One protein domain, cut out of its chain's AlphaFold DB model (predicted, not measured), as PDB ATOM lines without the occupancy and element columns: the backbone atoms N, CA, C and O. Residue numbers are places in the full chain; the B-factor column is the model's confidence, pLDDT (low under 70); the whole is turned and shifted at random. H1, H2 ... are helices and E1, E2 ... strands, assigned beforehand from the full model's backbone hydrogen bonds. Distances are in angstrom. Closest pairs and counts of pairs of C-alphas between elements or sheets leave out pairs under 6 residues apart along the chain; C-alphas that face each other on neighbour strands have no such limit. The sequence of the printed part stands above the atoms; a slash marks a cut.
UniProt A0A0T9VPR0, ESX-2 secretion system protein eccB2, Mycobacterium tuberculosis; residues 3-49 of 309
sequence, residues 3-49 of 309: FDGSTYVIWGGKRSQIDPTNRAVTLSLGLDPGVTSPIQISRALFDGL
ATOM      1  N   PHE A   3     164.461 158.489 123.417       95.81
ATOM      2  CA  PHE A   3     165.895 158.411 123.703       95.81
ATOM      3  C   PHE A   3     166.619 157.713 122.552       95.81
ATOM      4  O   PHE A   3     166.161 156.655 122.124       95.81
ATOM      5  N   ASP A   4     167.710 158.298 122.044       93.50
ATOM      6  CA  ASP A   4     168.518 157.754 120.937       93.50
ATOM      7  C   ASP A   4     167.656 157.209 119.765       93.50
ATOM      8  O   ASP A   4     167.864 156.113 119.253       93.50
ATOM      9  N   GLY A   5     166.620 157.965 119.371       93.31
ATOM     10  CA  GLY A   5     165.707 157.624 118.266       93.31
ATOM     11  C   GLY A   5     164.615 156.591 118.585       93.31
ATOM     12  O   GLY A   5     163.740 156.360 117.756       93.31
ATOM     13  N   SER A   6     164.616 156.001 119.780       96.88
ATOM     14  CA  SER A   6     163.614 155.021 120.220       96.88
ATOM     15  C   SER A   6     162.566 155.642 121.144       96.88
ATOM     16  O   SER A   6     162.845 156.602 121.864       96.88
ATOM     17  N   THR A   7     161.354 155.080 121.150       97.19
ATOM     18  CA  THR A   7     160.248 155.532 122.009       97.19
ATOM     19  C   THR A   7     160.046 154.581 123.184       97.19
ATOM     20  O   THR A   7     160.067 153.362 123.032       97.19
ATOM     21  N   TYR A   8     159.827 155.147 124.366       97.62
ATOM     22  CA  TYR A   8     159.648 154.423 125.617       97.62
ATOM     23  C   TYR A   8     158.422 154.929 126.371       97.62
ATOM     24  O   TYR A   8     158.151 156.138 126.409       97.62
ATOM     25  N   VAL A   9     157.731 154.008 127.036       96.88
ATOM     26  CA  VAL A   9     156.802 154.329 128.124       96.88
ATOM     27  C   VAL A   9     157.524 154.175 129.456       96.88
ATOM     28  O   VAL A   9     158.258 153.208 129.666       96.88
ATOM     29  N   ILE A  10     157.325 155.144 130.346       96.25
ATOM     30  CA  ILE A  10     157.813 155.098 131.725       96.25
ATOM     31  C   ILE A  10     156.614 154.786 132.609       96.25
ATOM     32  O   ILE A  10     155.610 155.494 132.553       96.25
ATOM     33  N   TRP A  11     156.688 153.712 133.385       94.88
ATOM     34  CA  TRP A  11     155.564 153.232 134.186       94.88
ATOM     35  C   TRP A  11     156.074 152.391 135.348       94.88
ATOM     36  O   TRP A  11     157.092 151.730 135.211       94.88
ATOM     37  N   GLY A  12     155.391 152.411 136.495       92.31
ATOM     38  CA  GLY A  12     155.693 151.516 137.623       92.31
ATOM     39  C   GLY A  12     157.173 151.451 138.033       92.31
ATOM     40  O   GLY A  12     157.665 150.359 138.301       92.31
ATOM     41  N   GLY A  13     157.901 152.575 138.006       93.56
ATOM     42  CA  GLY A  13     159.324 152.596 138.375       93.56
ATOM     43  C   GLY A  13     160.287 152.055 137.314       93.56
ATOM     44  O   GLY A  13     161.451 151.839 137.625       93.56
ATOM     45  N   LYS A  14     159.839 151.804 136.081       94.88
ATOM     46  CA  LYS A  14     160.640 151.180 135.017       94.88
ATOM     47  C   LYS A  14     160.335 151.782 133.646       94.88
ATOM     48  O   LYS A  14     159.407 152.579 133.482       94.88
ATOM     49  N   ARG A  15     161.137 151.413 132.649       96.56
ATOM     50  CA  ARG A  15     160.977 151.828 131.251       96.56
ATOM     51  C   ARG A  15     160.843 150.624 130.332       96.56
ATOM     52  O   ARG A  15     161.595 149.660 130.453       96.56
ATOM     53  N   SER A  16     159.942 150.725 129.363       97.81
ATOM     54  CA  SER A  16     159.772 149.711 128.320       97.81
ATOM     55  C   SER A  16     159.758 150.380 126.957       97.81
ATOM     56  O   SER A  16     159.081 151.394 126.767       97.81
ATOM     57  N   GLN A  17     160.513 149.829 126.009       98.25
ATOM     58  CA  GLN A  17     160.480 150.308 124.632       98.25
ATOM     59  C   GLN A  17     159.132 149.966 123.995       98.25
ATOM     60  O   GLN A  17     158.580 148.893 124.248       98.25
ATOM     61  N   ILE A  18     158.627 150.870 123.163       97.56
ATOM     62  CA  ILE A  18     157.444 150.658 122.331       97.56
ATOM     63  C   ILE A  18     157.745 151.071 120.894       97.56
ATOM     64  O   ILE A  18     158.555 151.966 120.647       97.56
ATOM     65  N   ASP A  19     157.047 150.446 119.955       95.88
ATOM     66  CA  ASP A  19     156.915 150.966 118.600       95.88
ATOM     67  C   ASP A  19     155.627 151.806 118.524       95.88
ATOM     68  O   ASP A  19     154.531 151.239 118.590       95.88
ATOM     69  N   PRO A  20     155.716 153.145 118.412       93.75
ATOM     70  CA  PRO A  20     154.540 154.008 118.360       93.75
ATOM     71  C   PRO A  20     153.756 153.867 117.045       93.75
ATOM     72  O   PRO A  20     152.621 154.332 116.966       93.75
ATOM     73  N   THR A  21     154.322 153.223 116.017       94.06
ATOM     74  CA  THR A  21     153.625 152.961 114.748       94.06
ATOM     75  C   THR A  21     152.744 151.711 114.816       94.06
ATOM     76  O   THR A  21     151.788 151.572 114.050       94.06
ATOM     77  N   ASN A  22     152.988 150.826 115.790       96.12
ATOM     78  CA  ASN A  22     152.175 149.638 116.005       96.12
ATOM     79  C   ASN A  22     150.833 150.007 116.662       96.12
ATOM     80  O   ASN A  22     150.739 150.315 117.856       96.12
ATOM     81  N   ARG A  23     149.753 149.949 115.874       95.25
ATOM     82  CA  ARG A  23     148.404 150.321 116.329       95.25
ATOM     83  C   ARG A  23     147.838 149.403 117.409       95.25
ATOM     84  O   ARG A  23     147.106 149.899 118.257       95.25
ATOM     85  N   ALA A  24     148.203 148.121 117.436       96.69
ATOM     86  CA  ALA A  24     147.775 147.226 118.512       96.69
ATOM     87  C   ALA A  24     148.394 147.653 119.851       96.69
ATOM     88  O   ALA A  24     147.687 147.776 120.845       96.69
ATOM     89  N   VAL A  25     149.693 147.974 119.860       96.94
ATOM     90  CA  VAL A  25     150.396 148.452 121.061       96.94
ATOM     91  C   VAL A  25     149.831 149.789 121.538       96.94
ATOM     92  O   VAL A  25     149.476 149.925 122.710       96.94
ATOM     93  N   THR A  26     149.707 150.772 120.645       95.69
ATOM     94  CA  THR A  26     149.212 152.110 121.018       95.69
ATOM     95  C   THR A  26     147.757 152.081 121.488       95.69
ATOM     96  O   THR A  26     147.449 152.659 122.533       95.69
ATOM     97  N   LEU A  27     146.885 151.327 120.807       94.69
ATOM     98  CA  LEU A  27     145.495 151.153 121.226       94.69
ATOM     99  C   LEU A  27     145.409 150.514 122.612       94.69
ATOM    100  O   LEU A  27     144.660 151.020 123.438       94.69
ATOM    101  N   SER A  28     146.165 149.455 122.901       95.75
ATOM    102  CA  SER A  28     146.133 148.779 124.210       95.75
ATOM    103  C   SER A  28     146.772 149.584 125.336       95.75
ATOM    104  O   SER A  28     146.364 149.448 126.488       95.75
ATOM    105  N   LEU A  29     147.729 150.463 125.025       96.06
ATOM    106  CA  LEU A  29     148.271 151.427 125.986       96.06
ATOM    107  C   LEU A  29     147.272 152.527 126.345       96.06
ATOM    108  O   LEU A  29     147.416 153.122 127.409       96.06
ATOM    109  N   GLY A  30     146.278 152.791 125.491       93.31
ATOM    110  CA  GLY A  30     145.486 154.021 125.565       93.31
ATOM    111  C   GLY A  30     146.271 155.241 125.076       93.31
ATOM    112  O   GLY A  30     145.986 156.362 125.485       93.31
ATOM    113  N   LEU A  31     147.287 155.024 124.234       93.69
ATOM    114  CA  LEU A  31     148.096 156.088 123.660       93.69
ATOM    115  C   LEU A  31     147.412 156.627 122.401       93.69
ATOM    116  O   LEU A  31     147.396 155.955 121.369       93.69
ATOM    117  N   ASP A  32     146.893 157.850 122.481       89.50
ATOM    118  CA  ASP A  32     146.445 158.598 121.309       89.50
ATOM    119  C   ASP A  32     147.610 159.432 120.745       89.50
ATOM    120  O   ASP A  32     148.011 160.410 121.379       89.50
ATOM    121  N   PRO A  33     148.170 159.085 119.571       83.56
ATOM    122  CA  PRO A  33     149.275 159.836 118.978       83.56
ATOM    123  C   PRO A  33     148.880 161.249 118.517       83.56
ATOM    124  O   PRO A  33     149.770 162.058 118.266       83.56
ATOM    125  N   GLY A  34     147.583 161.564 118.396       85.19
ATOM    126  CA  GLY A  34     147.106 162.915 118.083       85.19
ATOM    127  C   GLY A  34     147.103 163.862 119.286       85.19
ATOM    128  O   GLY A  34     147.100 165.076 119.102       85.19
ATOM    129  N   VAL A  35     147.126 163.318 120.507       86.25
ATOM    130  CA  VAL A  35     147.065 164.087 121.763       86.25
ATOM    131  C   VAL A  35     148.374 163.975 122.544       86.25
ATOM    132  O   VAL A  35     148.873 164.959 123.082       86.25
ATOM    133  N   THR A  36     148.966 162.783 122.581       89.38
ATOM    134  CA  THR A  36     150.138 162.479 123.402       89.38
ATOM    135  C   THR A  36     151.386 162.396 122.537       89.38
ATOM    136  O   THR A  36     151.584 161.438 121.788       89.38
ATOM    137  N   SER A  37     152.278 163.374 122.695       88.88
ATOM    138  CA  SER A  37     153.581 163.396 122.023       88.88
ATOM    139  C   SER A  37     154.712 162.982 122.970       88.88
ATOM    140  O   SER A  37     154.711 163.355 124.145       88.88
ATOM    141  N   PRO A  38     155.707 162.209 122.504       92.31
ATOM    142  CA  PRO A  38     156.821 161.813 123.348       92.31
ATOM    143  C   PRO A  38     157.800 162.979 123.555       92.31
ATOM    144  O   PRO A  38     158.254 163.600 122.601       92.31
ATOM    145  N   ILE A  39     158.193 163.214 124.808       93.00
ATOM    146  CA  ILE A  39     159.260 164.164 125.160       93.00
ATOM    147  C   ILE A  39     160.628 163.479 125.227       93.00
ATOM    148  O   ILE A  39     160.715 162.302 125.594       93.00
ATOM    149  N   GLN A  40     161.694 164.210 124.908       93.56
ATOM    150  CA  GLN A  40     163.059 163.703 125.034       93.56
ATOM    151  C   GLN A  40     163.430 163.523 126.512       93.56
ATOM    152  O   GLN A  40     163.239 164.424 127.327       93.56
ATOM    153  N   ILE A  41     163.982 162.360 126.852       94.19
ATOM    154  CA  ILE A  41     164.496 162.056 128.193       94.19
ATOM    155  C   ILE A  41     166.011 162.295 128.249       94.19
ATOM    156  O   ILE A  41     166.725 162.073 127.268       94.19
ATOM    157  N   SER A  42     166.525 162.736 129.398       93.62
ATOM    158  CA  SER A  42     167.972 162.829 129.616       93.62
ATOM    159  C   SER A  42     168.604 161.437 129.744       93.62
ATOM    160  O   SER A  42     167.961 160.497 130.218       93.62
ATOM    161  N   ARG A  43     169.892 161.300 129.394       94.44
ATOM    162  CA  ARG A  43     170.619 160.031 129.586       94.44
ATOM    163  C   ARG A  43     170.640 159.599 131.053       94.44
ATOM    164  O   ARG A  43     170.454 158.424 131.334       94.44
ATOM    165  N   ALA A  44     170.796 160.540 131.983       94.06
ATOM    166  CA  ALA A  44     170.775 160.249 133.415       94.06
ATOM    167  C   ALA A  44     169.436 159.642 133.876       94.06
ATOM    168  O   ALA A  44     169.435 158.616 134.552       94.06
ATOM    169  N   LEU A  45     168.298 160.230 133.479       94.94
ATOM    170  CA  LEU A  45     166.982 159.695 133.846       94.94
ATOM    171  C   LEU A  45     166.712 158.353 133.149       94.94
ATOM    172  O   LEU A  45     166.160 157.444 133.761       94.94
ATOM    173  N   PHE A  46     167.149 158.199 131.896       95.56
ATOM    174  CA  PHE A  46     167.046 156.941 131.156       95.56
ATOM    175  C   PHE A  46     167.840 155.799 131.804       95.56
ATOM    176  O   PHE A  46     167.316 154.694 131.951       95.56
ATOM    177  N   ASP A  47     169.081 156.067 132.213       94.12
ATOM    178  CA  ASP A  47     169.952 155.090 132.869       94.12
ATOM    179  C   ASP A  47     169.479 154.779 134.300       94.12
ATOM    180  O   ASP A  47     169.668 153.663 134.781       94.12
ATOM    181  N   GLY A  48     168.856 155.749 134.981       94.25
ATOM    182  CA  GLY A  48     168.290 155.587 136.324       94.25
ATOM    183  C   GLY A  48     166.990 154.780 136.378       94.25
ATOM    184  O   GLY A  48     166.616 154.310 137.449       94.25
ATOM    185  N   LEU A  49     166.309 154.600 135.244       95.31
ATOM    186  CA  LEU A  49     165.088 153.804 135.135       95.31
ATOM    187  C   LEU A  49     165.423 152.367 134.700       95.31
ATOM    188  O   LEU A  49     165.901 152.174 133.575       95.31
TER     189      LEU A  49
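This is residues 3 to 49 of the 309 residues of the protein "ESX-2 secretion system protein eccB2" of Mycobacterium tuberculosis (UniProt A0A0T9VPR0). A small two-stranded hairpin, E1 and E2, stands between two short helices, H1 towards one end of the longest axis and H2 towards the other. The long unnamed stretch of residues 30 to 42 runs past the hairpin from H1 to H2. The 47 printed residues hold E1, E2, H1 and H2 in that order, an antiparallel sheet and a mixed class of helices and strands. The whole is only just compact, close to loose, with a radius of gyration of the C-alphas of 11.0 A and spans of 29 by 20 by 16 A.

E1, residues 6 to 11, begins at C-alpha 6 (163.614, 155.021, 120.220) and is 16.2 A long. E2, residues 14 to 18, measures 13.1 A, H1, residues 23 to 29, 9.7 A, and H2, residues 43 to 48, 8.4 A, ending at C-alpha 48 (168.290, 155.587, 136.324).

E1 and E2 form an antiparallel hairpin, with N 9 and O 16 3.0 A apart, within hydrogen-bond range. The closest C-alphas of E2 and H1, Ile 18 and Val 25, are 7.5 A apart. Those of E2 and H2, Arg 15 and Phe 46, are 7.9 A apart. H1 and H2 are apart. In both helices every O i to N i+4 pair is within hydrogen-bond range.

The C-alphas farthest apart, Ala 24 and Ala 44, are 30.3 A apart. The link from H1 to H2 is long, the printed part has no cut, and no printed residue is under 70 in pLDDT.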